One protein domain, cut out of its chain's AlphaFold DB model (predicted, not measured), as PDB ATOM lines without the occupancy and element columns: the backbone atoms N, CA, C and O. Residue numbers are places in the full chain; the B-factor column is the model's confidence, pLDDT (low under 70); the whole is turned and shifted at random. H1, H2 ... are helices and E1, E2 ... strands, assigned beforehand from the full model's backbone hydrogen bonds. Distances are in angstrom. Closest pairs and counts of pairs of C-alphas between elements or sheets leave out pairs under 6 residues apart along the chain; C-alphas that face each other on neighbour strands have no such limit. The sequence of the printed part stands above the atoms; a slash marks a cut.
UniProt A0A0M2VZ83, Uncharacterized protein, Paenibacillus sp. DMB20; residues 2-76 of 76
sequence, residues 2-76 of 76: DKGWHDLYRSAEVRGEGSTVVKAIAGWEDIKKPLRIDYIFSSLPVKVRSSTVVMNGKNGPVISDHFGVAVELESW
ATOM      1  N   ASP A   2     113.637 190.422 208.492       55.81
ATOM      2  CA  ASP A   2     113.834 190.998 207.149       55.81
ATOM      3  C   ASP A   2     115.099 190.418 206.517       55.81
ATOM      4  O   ASP A   2     115.993 191.132 206.081       55.81
ATOM      5  N   LYS A   3     115.222 189.085 206.536       76.56
ATOM      6  CA  LYS A   3     116.353 188.381 205.907       76.56
ATOM      7  C   LYS A   3     116.058 187.923 204.471       76.56
ATOM      8  O   LYS A   3     116.809 187.114 203.945       76.56
ATOM      9  N   GLY A   4     114.963 188.395 203.865       88.75
ATOM     10  CA  GLY A   4     114.575 188.030 202.494       88.75
ATOM     11  C   GLY A   4     114.033 186.606 202.328       88.75
ATOM     12  O   GLY A   4     114.026 186.094 201.218       88.75
ATOM     13  N   TRP A   5     113.597 185.952 203.412       93.88
ATOM     14  CA  TRP A   5     113.003 184.613 203.361       93.88
ATOM     15  C   TRP A   5     111.491 184.675 203.562       93.88
ATOM     16  O   TRP A   5     111.000 185.272 204.522       93.88
ATOM     17  N   HIS A   6     110.765 184.007 202.673       93.69
ATOM     18  CA  HIS A   6     109.313 183.923 202.646       93.69
ATOM     19  C   HIS A   6     108.866 182.553 203.163       93.69
ATOM     20  O   HIS A   6     109.234 181.528 202.595       93.69
ATOM     21  N   ASP A   7     108.091 182.534 204.251       96.25
ATOM     22  CA  ASP A   7     107.469 181.318 204.800       96.25
ATOM     23  C   ASP A   7     106.362 180.838 203.855       96.25
ATOM     24  O   ASP A   7     105.290 181.453 203.805       96.25
ATOM     25  N   LEU A   8     106.604 179.748 203.120       96.56
ATOM     26  CA  LEU A   8     105.684 179.301 202.071       96.56
ATOM     27  C   LEU A   8     104.345 178.807 202.612       96.56
ATOM     28  O   LEU A   8     103.336 178.881 201.917       96.56
ATOM     29  N   TYR A   9     104.296 178.367 203.871       97.44
ATOM     30  CA  TYR A   9     103.026 178.050 204.518       97.44
ATOM     31  C   TYR A   9     102.170 179.307 204.700       97.44
ATOM     32  O   TYR A   9     100.959 179.266 204.501       97.44
ATOM     33  N   ARG A  10     102.778 180.448 205.054       95.31
ATOM     34  CA  ARG A  10     102.039 181.708 205.245       95.31
ATOM     35  C   ARG A  10     101.557 182.312 203.931       95.31
ATOM     36  O   ARG A  10     100.519 182.968 203.936       95.31
ATOM     37  N   SER A  11     102.292 182.099 202.840       94.19
ATOM     38  CA  SER A  11     101.919 182.583 201.508       94.19
ATOM     39  C   SER A  11     100.993 181.638 200.738       94.19
ATOM     40  O   SER A  11     100.547 182.009 199.661       94.19
ATOM     41  N   ALA A  12     100.707 180.441 201.260       96.94
ATOM     42  CA  ALA A  12      99.820 179.483 200.610       96.94
ATOM     43  C   ALA A  12      98.359 179.946 200.619       96.94
ATOM     44  O   ALA A  12      97.838 180.333 201.675       96.94
ATOM     45  N   GLU A  13      97.700 179.832 199.463       97.12
ATOM     46  CA  GLU A  13      96.262 180.082 199.309       97.12
ATOM     47  C   GLU A  13      95.436 179.077 200.116       97.12
ATOM     48  O   GLU A  13      94.546 179.457 200.877       97.12
ATOM     49  N   VAL A  14      95.784 177.791 200.008       96.81
ATOM     50  CA  VAL A  14      95.165 176.709 200.779       96.81
ATOM     51  C   VAL A  14      96.157 176.165 201.802       96.81
ATOM     52  O   VAL A  14      97.226 175.662 201.452       96.81
ATOM     53  N   ARG A  15      95.796 176.222 203.088       95.69
ATOM     54  CA  ARG A  15      96.612 175.666 204.177       95.69
ATOM     55  C   ARG A  15      95.769 175.141 205.335       95.69
ATOM     56  O   ARG A  15      94.719 175.695 205.648       95.69
ATOM     57  N   GLY A  16      96.259 174.081 205.976       89.00
ATOM     58  CA  GLY A  16      95.685 173.521 207.208       89.00
ATOM     59  C   GLY A  16      96.329 174.082 208.481       89.00
ATOM     60  O   GLY A  16      96.952 175.139 208.461       89.00
ATOM     61  N   GLU A  17      96.243 173.342 209.589       89.50
ATOM     62  CA  GLU A  17      96.787 173.745 210.904       89.50
ATOM     63  C   GLU A  17      98.313 173.946 210.924       89.50
ATOM     64  O   GLU A  17      98.837 174.637 211.793       89.50
ATOM     65  N   GLY A  18      99.042 173.331 209.987       94.19
ATOM     66  CA  GLY A  18     100.488 173.510 209.824       94.19
ATOM     67  C   GLY A  18     101.356 172.891 210.923       94.19
ATOM     68  O   GLY A  18     102.573 172.948 210.813       94.19
ATOM     69  N   SER A  19     100.769 172.306 211.969       95.69
ATOM     70  CA  SER A  19     101.529 171.676 213.051       95.69
ATOM     71  C   SER A  19     102.169 170.376 212.576       95.69
ATOM     72  O   SER A  19     101.489 169.504 212.036       95.69
ATOM     73  N   THR A  20     103.470 170.248 212.805       95.94
ATOM     74  CA  THR A  20     104.275 169.085 212.422       95.94
ATOM     75  C   THR A  20     104.655 168.210 213.603       95.94
ATOM     76  O   THR A  20     105.020 167.058 213.407       95.94
ATOM     77  N   VAL A  21     104.468 168.703 214.827       93.69
ATOM     78  CA  VAL A  21     104.638 167.930 216.057       93.69
ATOM     79  C   VAL A  21     103.381 168.088 216.899       93.69
ATOM     80  O   VAL A  21     103.014 169.195 217.294       93.69
ATOM     81  N   VAL A  22     102.686 166.979 217.152       85.25
ATOM     82  CA  VAL A  22     101.411 166.956 217.903       85.25
ATOM     83  C   VAL A  22     101.446 166.043 219.129       85.25
ATOM     84  O   VAL A  22     100.476 165.981 219.880       85.25
ATOM     85  N   LYS A  23     102.551 165.322 219.327       79.38
ATOM     86  CA  LYS A  23     102.813 164.463 220.486       79.38
ATOM     87  C   LYS A  23     104.173 164.820 221.076       79.38
ATOM     88  O   LYS A  23     104.981 165.464 220.412       79.38
ATOM     89  N   ALA A  24     104.400 164.390 222.312       73.38
ATOM     90  CA  ALA A  24     105.703 164.501 222.947       73.38
ATOM     91  C   ALA A  24     106.763 163.763 222.115       73.38
ATOM     92  O   ALA A  24     106.584 162.596 221.761       73.38
ATOM     93  N   ILE A  25     107.851 164.468 221.823       75.56
ATOM     94  CA  ILE A  25     109.108 163.892 221.343       75.56
ATOM     95  C   ILE A  25     109.914 163.508 222.589       75.56
ATOM     96  O   ILE A  25     109.767 164.145 223.634       75.56
ATOM     97  N   ALA A  26     110.745 162.468 222.512       74.88
ATOM     98  CA  ALA A  26     111.617 162.097 223.628       74.88
ATOM     99  C   ALA A  26     112.518 163.286 224.028       74.88
ATOM    100  O   ALA A  26     113.210 163.855 223.183       74.88
ATOM    101  N   GLY A  27     112.491 163.681 225.302       77.69
ATOM    102  CA  GLY A  27     113.156 164.881 225.822       77.69
ATOM    103  C   GLY A  27     112.347 166.182 225.705       77.69
ATOM    104  O   GLY A  27     112.858 167.245 226.056       77.69
ATOM    105  N   TRP A  28     111.117 166.123 225.184       77.94
ATOM    106  CA  TRP A  28     110.172 167.240 225.065       77.94
ATOM    107  C   TRP A  28     108.789 166.840 225.607       77.94
ATOM    108  O   TRP A  28     107.745 167.056 224.985       77.94
ATOM    109  N   GLU A  29     108.779 166.224 226.783       79.56
ATOM    110  CA  GLU A  29     107.585 165.661 227.414       79.56
ATOM    111  C   GLU A  29     106.548 166.735 227.790       79.56
ATOM    112  O   GLU A  29     105.349 166.460 227.829       79.56
ATOM    113  N   ASP A  30     106.991 167.979 227.988       80.00
ATOM    114  CA  ASP A  30     106.154 169.120 228.371       80.00
ATOM    115  C   ASP A  30     105.503 169.862 227.188       80.00
ATOM    116  O   ASP A  30     104.920 170.939 227.370       80.00
ATOM    117  N   ILE A  31     105.559 169.327 225.961       77.50
ATOM    118  CA  ILE A  31     104.822 169.918 224.835       77.50
ATOM    119  C   ILE A  31     103.314 169.768 225.087       77.50
ATOM    120  O   ILE A  31     102.711 168.721 224.871       77.50
ATOM    121  N   LYS A  32     102.683 170.865 225.515       76.31
ATOM    122  CA  LYS A  32     101.237 170.933 225.806       76.31
ATOM    123  C   LYS A  32     100.383 171.367 224.616       76.31
ATOM    124  O   LYS A  32      99.160 171.403 224.727       76.31
ATOM    125  N   LYS A  33     101.006 171.778 223.508       86.62
ATOM    126  CA  LYS A  33     100.318 172.310 222.326       86.62
ATOM    127  C   LYS A  33     100.994 171.824 221.045       86.62
ATOM    128  O   LYS A  33     102.215 171.702 221.048       86.62
ATOM    129  N   PRO A  34     100.233 171.619 219.958       91.38
ATOM    130  CA  PRO A  34     100.801 171.378 218.638       91.38
ATOM    131  C   PRO A  34     101.834 172.446 218.256       91.38
ATOM    132  O   PRO A  34     101.610 173.639 218.480       91.38
ATOM    133  N   LEU A  35     102.960 172.017 217.688       93.12
ATOM    134  CA  LEU A  35     104.045 172.888 217.248       93.12
ATOM    135  C   LEU A  35     104.190 172.835 215.727       93.12
ATOM    136  O   LEU A  35     104.116 171.770 215.115       93.12
ATOM    137  N   ARG A  36     104.464 173.994 215.125       95.38
ATOM    138  CA  ARG A  36     104.929 174.120 213.740       95.38
ATOM    139  C   ARG A  36     106.402 174.495 213.773       95.38
ATOM    140  O   ARG A  36     106.728 175.663 213.986       95.38
ATOM    141  N   ILE A  37     107.275 173.504 213.632       95.06
ATOM    142  CA  ILE A  37     108.733 173.704 213.693       95.06
ATOM    143  C   ILE A  37     109.461 173.279 212.418       95.06
ATOM    144  O   ILE A  37     110.651 173.546 212.288       95.06
ATOM    145  N   ASP A  38     108.732 172.734 211.449       97.12
ATOM    146  CA  ASP A  38     109.236 172.403 210.123       97.12
ATOM    147  C   ASP A  38     108.691 173.405 209.102       97.12
ATOM    148  O   ASP A  38     107.511 173.775 209.121       97.12
ATOM    149  N   TYR A  39     109.566 173.876 208.217       97.12
ATOM    150  CA  TYR A  39     109.283 174.987 207.315       97.12
ATOM    151  C   TYR A  39     109.835 174.713 205.921       97.12
ATOM    152  O   TYR A  39     110.894 174.109 205.766       97.12
ATOM    153  N   ILE A  40     109.159 175.263 204.916       97.56
ATOM    154  CA  ILE A  40     109.735 175.489 203.591       97.56
ATOM    155  C   ILE A  40     109.780 177.001 203.396       97.56
ATOM    156  O   ILE A  40     108.742 177.667 203.414       97.56
ATOM    157  N   PHE A  41     110.988 177.541 203.249       96.75
ATOM    158  CA  PHE A  41     111.214 178.952 202.956       96.75
ATOM    159  C   PHE A  41     111.674 179.128 201.509       96.75
ATOM    160  O   PHE A  41     112.383 178.280 200.972       96.75
ATOM    161  N   SER A  42     111.324 180.258 200.903       95.12
ATOM    162  CA  SER A  42     111.871 180.696 199.615       95.12
ATOM    163  C   SER A  42     112.577 182.033 199.772       95.12
ATOM    164  O   SER A  42     112.100 182.895 200.506       95.12
ATOM    165  N   SER A  43     113.692 182.227 199.072       94.44
ATOM    166  CA  SER A  43     114.354 183.535 198.963       94.44
ATOM    167  C   SER A  43     113.675 184.464 197.950       94.44
ATOM    168  O   SER A  43     114.023 185.636 197.851       94.44
ATOM    169  N   LEU A  44     112.716 183.937 197.184       91.44
ATOM    170  CA  LEU A  44     111.940 184.666 196.188       91.44
ATOM    171  C   LEU A  44     110.448 184.647 196.543       91.44
ATOM    172  O   LEU A  44     109.962 183.638 197.074       91.44
ATOM    173  N   PRO A  45     109.696 185.704 196.202       89.31
ATOM    174  CA  PRO A  45     108.246 185.667 196.275       89.31
ATOM    175  C   PRO A  45     107.727 184.681 195.220       89.31
ATOM    176  O   PRO A  45     107.823 184.930 194.020       89.31
ATOM    177  N   VAL A  46     107.198 183.547 195.672       92.81
ATOM    178  CA  VAL A  46     106.605 182.511 194.815       92.81
ATOM    179  C   VAL A  46     105.118 182.394 195.108       92.81
ATOM    180  O   VAL A  46     104.691 182.529 196.257       92.81
ATOM    181  N   LYS A  47     104.323 182.139 194.068       95.38
ATOM    182  CA  LYS A  47     102.902 181.845 194.238       95.38
ATOM    183  C   LYS A  47     102.729 180.407 194.704       95.38
ATOM    184  O   LYS A  47     103.178 179.470 194.043       95.38
ATOM    185  N   VAL A  48     102.098 180.250 195.862       97.12
ATOM    186  CA  VAL A  48     101.925 178.959 196.522       97.12
ATOM    187  C   VAL A  48     100.452 178.582 196.498       97.12
ATOM    188  O   VAL A  48      99.643 179.193 197.195       97.12
ATOM    189  N   ARG A  49     100.120 177.536 195.741       97.75
ATOM    190  CA  ARG A  49      98.760 177.002 195.655       97.75
ATOM    191  C   ARG A  49      98.347 176.355 196.975       97.75
ATOM    192  O   ARG A  49      97.283 176.654 197.514       97.75
ATOM    193  N   SER A  50      99.189 175.477 197.520       97.62
ATOM    194  CA  SER A  50      98.875 174.791 198.774       97.62
ATOM    195  C   SER A  50     100.095 174.516 199.651       97.62
ATOM    196  O   SER A  50     101.214 174.345 199.168       97.62
ATOM    197  N   SER A  51      99.872 174.470 200.967       97.88
ATOM    198  CA  SER A  51     100.843 173.997 201.958       97.88
ATOM    199  C   SER A  51     100.161 173.057 202.949       97.88
ATOM    200  O   SER A  51      99.259 173.451 203.696       97.88
ATOM    201  N   THR A  52     100.589 171.795 202.944       97.88
ATOM    202  CA  THR A  52      99.888 170.697 203.614       97.88
ATOM    203  C   THR A  52     100.834 169.886 204.486       97.88
ATOM    204  O   THR A  52     101.933 169.524 204.071       97.88
ATOM    205  N   VAL A  53     100.378 169.552 205.695       97.81
ATOM    206  CA  VAL A  53     101.046 168.564 206.547       97.81
ATOM    207  C   VAL A  53     100.714 167.164 206.030       97.81
ATOM    208  O   VAL A  53      99.537 166.819 205.880       97.81
ATOM    209  N   VAL A  54     101.739 166.362 205.766       97.31
ATOM    210  CA  VAL A  54     101.652 165.000 205.219       97.31
ATOM    211  C   VAL A  54     102.212 163.981 206.206       97.31
ATOM    212  O   VAL A  54     102.933 164.344 207.133       97.31
ATOM    213  N   MET A  55     101.884 162.699 206.018       96.88
ATOM    214  CA  MET A  55     102.354 161.613 206.896       96.88
ATOM    215  C   MET A  55     101.917 161.802 208.361       96.88
ATOM    216  O   MET A  55     102.655 161.520 209.299       96.88
ATOM    217  N   ASN A  56     100.696 162.309 208.558       95.44
ATOM    218  CA  ASN A  56     100.108 162.632 209.864       95.44
ATOM    219  C   ASN A  56      98.949 161.699 210.260       95.44
ATOM    220  O   ASN A  56      98.149 162.028 211.135       95.44
ATOM    221  N   GLY A  57      98.794 160.572 209.562       95.75
ATOM    222  CA  GLY A  57      97.670 159.646 209.726       95.75
ATOM    223  C   GLY A  57      96.380 160.082 209.019       95.75
ATOM    224  O   GLY A  57      95.470 159.270 208.900       95.75
ATOM    225  N   LYS A  58      96.298 161.326 208.519       94.69
ATOM    226  CA  LYS A  58      95.211 161.812 207.644       94.69
ATOM    227  C   LYS A  58      95.655 161.839 206.177       94.69
ATOM    228  O   LYS A  58      94.968 161.312 205.313       94.69
ATOM    229  N   ASN A  59      96.839 162.392 205.917       95.31
ATOM    230  CA  ASN A  59      97.443 162.563 204.592       95.31
ATOM    231  C   ASN A  59      98.625 161.594 204.400       95.31
ATOM    232  O   ASN A  59      99.748 162.009 204.110       95.31
ATOM    233  N   GLY A  60      98.384 160.305 204.646       96.75
ATOM    234  CA  GLY A  60      99.395 159.242 204.610       96.75
ATOM    235  C   GLY A  60      99.804 158.719 205.995       96.75
ATOM    236  O   GLY A  60      99.496 159.353 207.012       96.75
ATOM    237  N   PRO A  61     100.474 157.551 206.051       97.56
ATOM    238  CA  PRO A  61     100.871 156.909 207.303       97.56
ATOM    239  C   PRO A  61     101.896 157.750 208.069       97.56
ATOM    240  O   PRO A  61     102.710 158.446 207.468       97.56
ATOM    241  N   VAL A  62     101.862 157.666 209.401       96.44
ATOM    242  CA  VAL A  62     102.881 158.283 210.262       96.44
ATOM    243  C   VAL A  62     104.152 157.449 210.194       96.44
ATOM    244  O   VAL A  62     104.112 156.255 210.486       96.44
ATOM    245  N   ILE A  63     105.264 158.079 209.814       95.44
ATOM    246  CA  ILE A  63     106.564 157.407 209.646       95.44
ATOM    247  C   ILE A  63     107.680 157.997 210.521       95.44
ATOM    248  O   ILE A  63     108.797 157.492 210.499       95.44
ATOM    249  N   SER A  64     107.390 159.069 211.263       93.56
ATOM    250  CA  SER A  64     108.335 159.792 212.118       93.56
ATOM    251  C   SER A  64     107.585 160.510 213.253       93.56
ATOM    252  O   SER A  64     106.354 160.604 213.228       93.56
ATOM    253  N   ASP A  65     108.315 160.990 214.258       91.12
ATOM    254  CA  ASP A  65     107.809 161.844 215.343       91.12
ATOM    255  C   ASP A  65     107.536 163.293 214.889       91.12
ATOM    256  O   ASP A  65     106.738 163.999 215.511       91.12
ATOM    257  N   HIS A  66     108.109 163.683 213.751       94.56
ATOM    258  CA  HIS A  66     107.713 164.841 212.956       94.56
ATOM    259  C   HIS A  66     106.864 164.420 211.750       94.56
ATOM    260  O   HIS A  66     107.203 163.502 211.003       94.56
ATOM    261  N   PHE A  67     105.781 165.147 211.497       96.00
ATOM    262  CA  PHE A  67     105.062 165.074 210.230       96.00
ATOM    263  C   PHE A  67     105.793 165.868 209.146       96.00
ATOM    264  O   PHE A  67     106.470 166.856 209.424       96.00
ATOM    265  N   GLY A  68     105.620 165.466 207.888       97.00
ATOM    266  CA  GLY A  68     106.208 166.189 206.762       97.00
ATOM    267  C   GLY A  68     105.396 167.418 206.368       97.00
ATOM    268  O   GLY A  68     104.198 167.510 206.642       97.00
ATOM    269  N   VAL A  69     106.037 168.333 205.641       98.00
ATOM    270  CA  VAL A  69     105.381 169.457 204.961       98.00
ATOM    271  C   VAL A  69     105.552 169.316 203.454       98.00
ATOM    272  O   VAL A  69     106.652 169.076 202.965       98.00
ATOM    273  N   ALA A  70     104.457 169.465 202.717       97.56
ATOM    274  CA  ALA A  70     104.443 169.494 201.263       97.56
ATOM    275  C   ALA A  70     103.892 170.841 200.791       97.56
ATOM    276  O   ALA A  70     102.897 171.335 201.328       97.56
ATOM    277  N   VAL A  71     104.549 171.433 199.798       97.69
ATOM    278  CA  VAL A  71     104.133 172.687 199.169       97.69
ATOM    279  C   VAL A  71     103.917 172.444 197.684       97.69
ATOM    280  O   VAL A  71     104.761 171.849 197.019       97.69
ATOM    281  N   GLU A  72     102.792 172.930 197.178       97.31
ATOM    282  CA  GLU A  72     102.473 172.967 195.758       97.31
ATOM    283  C   GLU A  72     102.542 174.419 195.282       97.31
ATOM    284  O   GLU A  72     101.875 175.301 195.833       97.31
ATOM    285  N   LEU A  73     103.366 174.676 194.271       96.19
ATOM    286  CA  LEU A  73     103.445 175.980 193.616       96.19
ATOM    287  C   LEU A  73     102.402 176.061 192.500       96.19
ATOM    288  O   LEU A  73     101.973 175.032 191.977       96.19
ATOM    289  N   GLU A  74     102.004 177.272 192.115       90.94
ATOM    290  CA  GLU A  74     101.256 177.426 190.863       90.94
ATOM    291  C   GLU A  74     102.118 176.971 189.675       90.94
ATOM    292  O   GLU A  74     103.310 177.276 189.592       90.94
ATOM    293  N   SER A  75     101.507 176.235 188.747       78.94
ATOM    294  CA  SER A  75     102.058 176.015 187.412       78.94
ATOM    295  C   SER A  75     102.088 177.333 186.630       78.94
ATOM    296  O   SER A  75     101.164 178.137 186.754       78.94
ATOM    297  N   TRP A  76     103.147 177.527 185.842       61.28
ATOM    298  CA  TRP A  76     103.341 178.677 184.951       61.28
ATOM    299  C   TRP A  76     102.344 178.707 183.795       61.28
ATOM    300  O   TRP A  76     102.004 177.611 183.289       61.28
TER     301      TRP A  76
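AT A GLANCE: This is residues 2 to 76 of the 76 residues of an uncharacterized protein of Paenibacillus sp. DMB20 (UniProt A0A0M2VZ83). There is little regular structure here: a small three-stranded sheet has one short helix, H1, over one face, and a long loop, residues 16 to 47, runs out and folds back. Of 75 printed residues, 21 are in named elements, mostly strand: H1, E1, E2, E3 along the chain, with E1, E2, E3 also the mixed sheet's order. It is flat, 42 by 30 by 16 A, and only just compact, close to loose, with a radius of gyration of the C-alphas of 13.6 A.

IN THESE COORDINATES: Find C-alpha 8 at (105.684, 179.301, 202.071), where H1, residues 8 to 11, begins. E1 is residues 12 to 15; E2, residues 48 to 54, covers 16.4 A; E3, residues 68 to 73, covers 16.6 A to (103.445, 175.980, 193.616).

HOW THE PARTS SIT: E1 and E2 are parallel at 23 degrees, with N 51 and O 14 2.9 A apart. The hairpin E2 and E3 is antiparallel at 163 degrees, with N 49 and O 72 2.8 A apart. H1 is on the sheet, only just over E2 with 3 C-alphas; their closest C-alphas, Tyr 9 and Ser 51, are 5.3 A apart. H1 is too short for an O i to N i+4 pair, and its 1 O i to N i+3 pair is not within range.

THE WHOLE: The C-alphas of Glu 29 and Trp 76 are farthest apart, 44.6 A. The printed part has no cut; E1 to E2 and E2 to E3 are long links. Residues 2 and 76 have pLDDT under 70.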